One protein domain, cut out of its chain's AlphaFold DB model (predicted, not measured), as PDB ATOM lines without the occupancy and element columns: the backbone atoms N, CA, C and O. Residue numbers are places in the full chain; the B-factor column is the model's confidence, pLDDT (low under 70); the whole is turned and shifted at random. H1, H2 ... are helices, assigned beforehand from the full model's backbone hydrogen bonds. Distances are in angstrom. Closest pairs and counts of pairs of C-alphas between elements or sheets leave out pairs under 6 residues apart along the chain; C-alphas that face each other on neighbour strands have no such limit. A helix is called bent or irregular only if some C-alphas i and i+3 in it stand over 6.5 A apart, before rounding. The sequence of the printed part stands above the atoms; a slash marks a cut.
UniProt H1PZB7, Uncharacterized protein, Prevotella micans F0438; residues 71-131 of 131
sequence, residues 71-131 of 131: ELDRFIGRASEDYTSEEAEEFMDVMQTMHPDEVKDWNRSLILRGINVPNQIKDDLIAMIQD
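AT A GLANCE: This is residues 71 to 131 of the 131 residues of an uncharacterized protein of Prevotella micans F0438 (UniProt H1PZB7). H2 and H4 lie side by side, and H3 slants away from H4 in a V, narrow where H3 begins and H4 ends; short H1 sits near H2 and the end of H3. The printed part has 61 residues with four named helices, H1 to H4 in order: all helix, compact, radius of gyration of the C-alphas 10.7 A, spans 28 by 22 by 17 A.

HOW THE PARTS SIT: Start at H1, residues 71 to 75, close to but not clearly touching H2, residues 85 to 97; the closest C-alphas, of Leu 72 and Phe 91, are 7.4 A apart. H2 touches H4, residues 119 to 130, with residues 120 to 125 of H4 alone; the closest C-alphas, of Ala 88 and Gln 120, are 6.6 A apart, at a shallow tilt of 17 degrees, the same way. H3, residues 100 to 113, touches H4 with residues 100 to 104 alone, opposite ways at a steep tilt of 49 degrees; the closest C-alphas, of Lys 104 and Ile 129, are 5.5 A apart. Look for O i to N i+4 pairs within hydrogen-bond range: H1 has 0 of 1, beside 1 of 2 O i to N i+3 pairs, H2 8 of 9, H3 8 of 10 and H4 6 of 8.

IN THESE COORDINATES: Find C-alpha 71, where H1 begins, at (1.067, -15.925, 5.737); H2 runs 18.6 A, H3 20.7 A, and H4 17.5 A to C-alpha 130 at (-22.944, -25.545, 4.823). H4 is irregular, with C-alphas 120 and 123 7.6 A apart; H1 and H3 are only just so, at 6.6 A for C-alphas 71 and 74 and 6.8 A for 101 and 104.

THE WHOLE: The printed part has no cut and no long link, and residue 131 alone is under pLDDT 70.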
ATOM      1  N   GLU A  71       1.027 -17.371   5.949       96.44
ATOM      2  CA  GLU A  71       1.067 -15.925   5.737       96.44
ATOM      3  C   GLU A  71       0.032 -15.183   6.600       96.44
ATOM      4  O   GLU A  71       0.258 -14.026   6.979       96.44
ATOM      5  N   LEU A  72      -1.070 -15.849   6.964       97.81
ATOM      6  CA  LEU A  72      -2.120 -15.323   7.837       97.81
ATOM      7  C   LEU A  72      -1.721 -15.328   9.325       97.81
ATOM      8  O   LEU A  72      -2.342 -14.614  10.116       97.81
ATOM      9  N   ASP A  73      -0.649 -16.027   9.729       97.19
ATOM     10  CA  ASP A  73      -0.194 -16.085  11.134       97.19
ATOM     11  C   ASP A  73       0.205 -14.713  11.691       97.19
ATOM     12  O   ASP A  73       0.181 -14.468  12.899       97.19
ATOM     13  N   ARG A  74       0.513 -13.750  10.820       98.00
ATOM     14  CA  ARG A  74       0.759 -12.364  11.238       98.00
ATOM     15  C   ARG A  74      -0.475 -11.669  11.835       98.00
ATOM     16  O   ARG A  74      -0.327 -10.596  12.418       98.00
ATOM     17  N   PHE A  75      -1.664 -12.261  11.704       98.12
ATOM     18  CA  PHE A  75      -2.929 -11.755  12.244       98.12
ATOM     19  C   PHE A  75      -3.355 -12.406  13.572       98.12
ATOM     20  O   PHE A  75      -4.453 -12.136  14.063       98.12
ATOM     21  N   ILE A  76      -2.504 -13.235  14.192       97.81
ATOM     22  CA  ILE A  76      -2.789 -13.854  15.498       97.81
ATOM     23  C   ILE A  76      -3.189 -12.796  16.540       97.81
ATOM     24  O   ILE A  76      -2.509 -11.789  16.743       97.81
ATOM     25  N   GLY A  77      -4.294 -13.058  17.242       97.31
ATOM     26  CA  GLY A  77      -4.808 -12.211  18.319       97.31
ATOM     27  C   GLY A  77      -5.557 -10.959  17.858       97.31
ATOM     28  O   GLY A  77      -5.981 -10.173  18.706       97.31
ATOM     29  N   ARG A  78      -5.743 -10.762  16.548       97.62
ATOM     30  CA  ARG A  78      -6.517  -9.643  15.999       97.62
ATOM     31  C   ARG A  78      -8.022  -9.923  16.044       97.62
ATOM     32  O   ARG A  78      -8.459 -11.067  15.892       97.62
ATOM     33  N   ALA A  79      -8.825  -8.881  16.268       97.94
ATOM     34  CA  ALA A  79     -10.281  -8.991  16.265       97.94
ATOM     35  C   ALA A  79     -10.838  -9.002  14.830       97.94
ATOM     36  O   ALA A  79     -10.267  -8.390  13.928       97.94
ATOM     37  N   SER A  80     -11.972  -9.679  14.612       97.62
ATOM     38  CA  SER A  80     -12.605  -9.805  13.287       97.62
ATOM     39  C   SER A  80     -13.021  -8.472  12.652       97.62
ATOM     40  O   SER A  80     -13.181  -8.405  11.436       97.62
ATOM     41  N   GLU A  81     -13.256  -7.435  13.451       97.81
ATOM     42  CA  GLU A  81     -13.643  -6.092  13.006       97.81
ATOM     43  C   GLU A  81     -12.464  -5.201  12.600       97.81
ATOM     44  O   GLU A  81     -12.678  -4.171  11.964       97.81
ATOM     45  N   ASP A  82     -11.235  -5.586  12.949       97.69
ATOM     46  CA  ASP A  82     -10.071  -4.714  12.796       97.69
ATOM     47  C   ASP A  82      -9.417  -4.810  11.412       97.69
ATOM     48  O   ASP A  82      -8.492  -4.049  11.134       97.69
ATOM     49  N   TYR A  83      -9.838  -5.745  10.558       97.94
ATOM     50  CA  TYR A  83      -9.234  -5.995   9.245       97.94
ATOM     51  C   TYR A  83      -9.655  -4.962   8.197       97.94
ATOM     52  O   TYR A  83     -10.835  -4.607   8.100       97.94
ATOM     53  N   THR A  84      -8.706  -4.521   7.367       98.06
ATOM     54  CA  THR A  84      -9.025  -3.737   6.166       98.06
ATOM     55  C   THR A  84      -9.617  -4.624   5.069       98.06
ATOM     56  O   THR A  84      -9.623  -5.850   5.172       98.06
ATOM     57  N   SER A  85     -10.143  -4.008   4.010       97.25
ATOM     58  CA  SER A  85     -10.660  -4.751   2.857       97.25
ATOM     59  C   SER A  85      -9.568  -5.552   2.150       97.25
ATOM     60  O   SER A  85      -9.819  -6.685   1.769       97.25
ATOM     61  N   GLU A  86      -8.367  -4.988   2.031       97.75
ATOM     62  CA  GLU A  86      -7.215  -5.649   1.414       97.75
ATOM     63  C   GLU A  86      -6.757  -6.849   2.245       97.75
ATOM     64  O   GLU A  86      -6.520  -7.919   1.706       97.75
ATOM     65  N   GLU A  87      -6.694  -6.707   3.572       98.12
ATOM     66  CA  GLU A  87      -6.339  -7.829   4.447       98.12
ATOM     67  C   GLU A  87      -7.410  -8.921   4.415       98.12
ATOM     68  O   GLU A  87      -7.079 -10.097   4.475       98.12
ATOM     69  N   ALA A  88      -8.692  -8.553   4.309       97.88
ATOM     70  CA  ALA A  88      -9.777  -9.520   4.180       97.88
ATOM     71  C   ALA A  88      -9.736 -10.294   2.853       97.88
ATOM     72  O   ALA A  88     -10.128 -11.462   2.824       97.88
ATOM     73  N   GLU A  89      -9.241  -9.669   1.783       97.75
ATOM     74  CA  GLU A  89      -9.029 -10.314   0.484       97.75
ATOM     75  C   GLU A  89      -7.994 -11.443   0.582       97.75
ATOM     76  O   GLU A  89      -8.198 -12.499   0.001       97.75
ATOM     77  N   GLU A  90      -6.968 -11.314   1.425       98.00
ATOM     78  CA  GLU A  90      -5.975 -12.382   1.608       98.00
ATOM     79  C   GLU A  90      -6.572 -13.664   2.200       98.00
ATOM     80  O   GLU A  90      -6.240 -14.769   1.776       98.00
ATOM     81  N   PHE A  91      -7.494 -13.536   3.158       98.06
ATOM     82  CA  PHE A  91      -8.217 -14.697   3.683       98.06
ATOM     83  C   PHE A  91      -9.145 -15.303   2.622       98.06
ATOM     84  O   PHE A  91      -9.315 -16.521   2.574       98.06
ATOM     85  N   MET A  92      -9.757 -14.456   1.790       96.94
ATOM     86  CA  MET A  92     -10.628 -14.884   0.697       96.94
ATOM     87  C   MET A  92      -9.844 -15.661  -0.368       96.94
ATOM     88  O   MET A  92     -10.309 -16.707  -0.814       96.94
ATOM     89  N   ASP A  93      -8.651 -15.191  -0.731       96.44
ATOM     90  CA  ASP A  93      -7.771 -15.848  -1.697       96.44
ATOM     91  C   ASP A  93      -7.396 -17.257  -1.229       96.44
ATOM     92  O   ASP A  93      -7.557 -18.224  -1.977       96.44
ATOM     93  N   VAL A  94      -6.991 -17.404   0.037       96.75
ATOM     94  CA  VAL A  94      -6.722 -18.723   0.629       96.75
ATOM     95  C   VAL A  94      -7.976 -19.605   0.572       96.75
ATOM     96  O   VAL A  94      -7.933 -20.705   0.019       96.75
ATOM     97  N   MET A  95      -9.117 -19.110   1.059       95.62
ATOM     98  CA  MET A  95     -10.380 -19.860   1.100       95.62
ATOM     99  C   MET A  95     -10.862 -20.328  -0.283       95.62
ATOM    100  O   MET A  95     -11.426 -21.412  -0.403       95.62
ATOM    101  N   GLN A  96     -10.640 -19.543  -1.340       93.12
ATOM    102  CA  GLN A  96     -11.060 -19.906  -2.698       93.12
ATOM    103  C   GLN A  96     -10.139 -20.926  -3.381       93.12
ATOM    104  O   GLN A  96     -10.541 -21.541  -4.371       93.12
ATOM    105  N   THR A  97      -8.908 -21.098  -2.897       93.00
ATOM    106  CA  THR A  97      -7.930 -22.021  -3.504       93.00
ATOM    107  C   THR A  97      -8.011 -23.448  -2.965       93.00
ATOM    108  O   THR A  97      -7.560 -24.374  -3.643       93.00
ATOM    109  N   MET A  98      -8.604 -23.640  -1.785       91.94
ATOM    110  CA  MET A  98      -8.780 -24.952  -1.154       91.94
ATOM    111  C   MET A  98     -10.040 -25.686  -1.632       91.94
ATOM    112  O   MET A  98     -10.928 -25.107  -2.263       91.94
ATOM    113  N   HIS A  99     -10.130 -26.986  -1.336       93.00
ATOM    114  CA  HIS A  99     -11.332 -27.756  -1.640       93.00
ATOM    115  C   HIS A  99     -12.475 -27.375  -0.674       93.00
ATOM    116  O   HIS A  99     -12.210 -27.197   0.514       93.00
ATOM    117  N   PRO A 100     -13.749 -27.301  -1.115       90.75
ATOM    118  CA  PRO A 100     -14.873 -26.937  -0.239       90.75
ATOM    119  C   PRO A 100     -14.953 -27.767   1.053       90.75
ATOM    120  O   PRO A 100     -15.098 -27.209   2.137       90.75
ATOM    121  N   ASP A 101     -14.737 -29.084   0.951       90.12
ATOM    122  CA  ASP A 101     -14.729 -29.999   2.105       90.12
ATOM    123  C   ASP A 101     -13.658 -29.653   3.167       90.12
ATOM    124  O   ASP A 101     -13.796 -30.044   4.326       90.12
ATOM    125  N   GLU A 102     -12.601 -28.921   2.800       93.81
ATOM    126  CA  GLU A 102     -11.489 -28.544   3.688       93.81
ATOM    127  C   GLU A 102     -11.745 -27.220   4.423       93.81
ATOM    128  O   GLU A 102     -11.155 -26.977   5.475       93.81
ATOM    129  N   VAL A 103     -12.658 -26.376   3.929       94.88
ATOM    130  CA  VAL A 103     -12.895 -25.010   4.442       94.88
ATOM    131  C   VAL A 103     -13.274 -25.010   5.927       94.88
ATOM    132  O   VAL A 103     -12.855 -24.144   6.704       94.88
ATOM    133  N   LYS A 104     -14.041 -26.015   6.360       94.00
ATOM    134  CA  LYS A 104     -14.427 -26.185   7.765       94.00
ATOM    135  C   LYS A 104     -13.219 -26.464   8.662       94.00
ATOM    136  O   LYS A 104     -13.113 -25.883   9.748       94.00
ATOM    137  N   ASP A 105     -12.337 -27.354   8.224       93.19
ATOM    138  CA  ASP A 105     -11.159 -27.762   8.986       93.19
ATOM    139  C   ASP A 105     -10.076 -26.671   8.953       93.19
ATOM    140  O   ASP A 105      -9.458 -26.387   9.985       93.19
ATOM    141  N   TRP A 106      -9.967 -25.935   7.843       95.94
ATOM    142  CA  TRP A 106      -9.177 -24.712   7.736       95.94
ATOM    143  C   TRP A 106      -9.619 -23.645   8.744       95.94
ATOM    144  O   TRP A 106      -8.804 -23.185   9.548       95.94
ATOM    145  N   ASN A 107     -10.912 -23.309   8.802       95.75
ATOM    146  CA  ASN A 107     -11.426 -22.351   9.787       95.75
ATOM    147  C   ASN A 107     -11.181 -22.824  11.232       95.75
ATOM    148  O   ASN A 107     -10.808 -22.035  12.105       95.75
ATOM    149  N   ARG A 108     -11.322 -24.131  11.497       93.81
ATOM    150  CA  ARG A 108     -10.953 -24.708  12.796       93.81
ATOM    151  C   ARG A 108      -9.464 -24.486  13.098       93.81
ATOM    152  O   ARG A 108      -9.138 -24.133  14.232       93.81
ATOM    153  N   SER A 109      -8.573 -24.663  12.121       95.25
ATOM    154  CA  SER A 109      -7.130 -24.436  12.289       95.25
ATOM    155  C   SER A 109      -6.808 -22.986  12.675       95.25
ATOM    156  O   SER A 109      -5.996 -22.758  13.574       95.25
ATOM    157  N   LEU A 110      -7.479 -22.008  12.054       96.69
ATOM    158  CA  LEU A 110      -7.311 -20.584  12.349       96.69
ATOM    159  C   LEU A 110      -7.723 -20.274  13.790       96.69
ATOM    160  O   LEU A 110      -6.960 -19.655  14.535       96.69
ATOM    161  N   ILE A 111      -8.876 -20.791  14.229       94.38
ATOM    162  CA  ILE A 111      -9.372 -20.607  15.601       94.38
ATOM    163  C   ILE A 111      -8.380 -21.173  16.626       94.38
ATOM    164  O   ILE A 111      -8.103 -20.523  17.635       94.38
ATOM    165  N   LEU A 112      -7.802 -22.352  16.369       93.19
ATOM    166  CA  LEU A 112      -6.809 -22.960  17.266       93.19
ATOM    167  C   LEU A 112      -5.497 -22.170  17.330       93.19
ATOM    168  O   LEU A 112      -4.848 -22.158  18.375       93.19
ATOM    169  N   ARG A 113      -5.121 -21.497  16.237       95.06
ATOM    170  CA  ARG A 113      -3.983 -20.565  16.188       95.06
ATOM    171  C   ARG A 113      -4.298 -19.197  16.803       95.06
ATOM    172  O   ARG A 113      -3.388 -18.402  17.016       95.06
ATOM    173  N   GLY A 114      -5.562 -18.919  17.124       95.94
ATOM    174  CA  GLY A 114      -6.000 -17.618  17.629       95.94
ATOM    175  C   GLY A 114      -6.119 -16.553  16.536       95.94
ATOM    176  O   GLY A 114      -5.958 -15.366  16.818       95.94
ATOM    177  N   ILE A 115      -6.378 -16.970  15.298       98.00
ATOM    178  CA  ILE A 115      -6.628 -16.096  14.153       98.00
ATOM    179  C   ILE A 115      -8.137 -16.060  13.925       98.00
ATOM    180  O   ILE A 115      -8.772 -17.083  13.679       98.00
ATOM    181  N   ASN A 116      -8.723 -14.869  14.024       97.56
ATOM    182  CA  ASN A 116     -10.146 -14.686  13.765       97.56
ATOM    183  C   ASN A 116     -10.360 -14.267  12.315       97.56
ATOM    184  O   ASN A 116      -9.772 -13.282  11.874       97.56
ATOM    185  N   VAL A 117     -11.261 -14.952  11.615       97.38
ATOM    186  CA  VAL A 117     -11.665 -14.595  10.251       97.38
ATOM    187  C   VAL A 117     -12.294 -13.184  10.221       97.38
ATOM    188  O   VAL A 117     -13.085 -12.861  11.125       97.38
ATOM    189  N   PRO A 118     -11.984 -12.339   9.216       98.19
ATOM    190  CA  PRO A 118     -12.572 -11.009   9.045       98.19
ATOM    191  C   PRO A 118     -14.095 -11.047   8.905       98.19
ATOM    192  O   PRO A 118     -14.642 -11.919   8.232       98.19
ATOM    193  N   ASN A 119     -14.802 -10.074   9.486       97.69
ATOM    194  CA  ASN A 119     -16.268 -10.008   9.379       97.69
ATOM    195  C   ASN A 119     -16.763  -9.927   7.925       97.69
ATOM    196  O   ASN A 119     -17.849 -10.410   7.630       97.69
ATOM    197  N   GLN A 120     -15.959  -9.349   7.035       97.12
ATOM    198  CA  GLN A 120     -16.257  -9.147   5.621       97.12
ATOM    199  C   GLN A 120     -16.496 -10.455   4.856       97.12
ATOM    200  O   GLN A 120     -17.222 -10.427   3.872       97.12
ATOM    201  N   ILE A 121     -15.901 -11.569   5.298       96.31
ATOM    202  CA  ILE A 121     -15.938 -12.849   4.570       96.31
ATOM    203  C   ILE A 121     -16.668 -13.956   5.340       96.31
ATOM    204  O   ILE A 121     -16.778 -15.080   4.862       96.31
ATOM    205  N   LYS A 122     -17.161 -13.662   6.553       95.25
ATOM    206  CA  LYS A 122     -17.810 -14.661   7.419       95.25
ATOM    207  C   LYS A 122     -19.036 -15.291   6.774       95.25
ATOM    208  O   LYS A 122     -19.241 -16.487   6.943       95.25
ATOM    209  N   ASP A 123     -19.838 -14.504   6.066       95.50
ATOM    210  CA  ASP A 123     -21.052 -15.012   5.426       95.50
ATOM    211  C   ASP A 123     -20.706 -16.003   4.301       95.50
ATOM    212  O   ASP A 123     -21.310 -17.073   4.229       95.50
ATOM    213  N   ASP A 124     -19.678 -15.703   3.501       94.38
ATOM    214  CA  ASP A 124     -19.188 -16.586   2.435       94.38
ATOM    215  C   ASP A 124     -18.569 -17.868   3.009       94.38
ATOM    216  O   ASP A 124     -18.875 -18.970   2.557       94.38
ATOM    217  N   LEU A 125     -17.771 -17.738   4.073       95.00
ATOM    218  CA  LEU A 125     -17.220 -18.876   4.806       95.00
ATOM    219  C   LEU A 125     -18.328 -19.806   5.322       95.00
ATOM    220  O   LEU A 125     -18.237 -21.026   5.197       95.00
ATOM    221  N   ILE A 126     -19.379 -19.240   5.921       93.94
ATOM    222  CA  ILE A 126     -20.507 -20.016   6.442       93.94
ATOM    223  C   ILE A 126     -21.252 -20.714   5.304       93.94
ATOM    224  O   ILE A 126     -21.642 -21.866   5.482       93.94
ATOM    225  N   ALA A 127     -21.431 -20.049   4.161       93.25
ATOM    226  CA  ALA A 127     -22.050 -20.657   2.990       93.25
ATOM    227  C   ALA A 127     -21.251 -21.882   2.515       93.25
ATOM    228  O   ALA A 127     -21.827 -22.955   2.381       93.25
ATOM    229  N   MET A 128     -19.926 -21.765   2.386       90.62
ATOM    230  CA  MET A 128     -19.071 -22.877   1.946       90.62
ATOM    231  C   MET A 128     -19.026 -24.049   2.936       90.62
ATOM    232  O   MET A 128     -18.889 -25.188   2.517       90.62
ATOM    233  N   ILE A 129     -19.143 -23.799   4.246       90.00
ATOM    234  CA  ILE A 129     -19.175 -24.865   5.269       90.00
ATOM    235  C   ILE A 129     -20.517 -25.621   5.276       90.00
ATOM    236  O   ILE A 129     -20.587 -26.746   5.779       90.00
ATOM    237  N   GLN A 130     -21.594 -24.976   4.823       83.19
ATOM    238  CA  GLN A 130     -22.944 -25.545   4.823       83.19
ATOM    239  C   GLN A 130     -23.310 -26.271   3.524       83.19
ATOM    240  O   GLN A 130     -24.295 -27.017   3.537       83.19
ATOM    241  N   ASP A 131     -22.556 -26.040   2.449       68.56
ATOM    242  CA  ASP A 131     -22.659 -26.762   1.176       68.56
ATOM    243  C   ASP A 131     -22.124 -28.203   1.286       68.56
ATOM    244  O   ASP A 131     -22.739 -29.097   0.650       68.56
TER     245      ASP A 131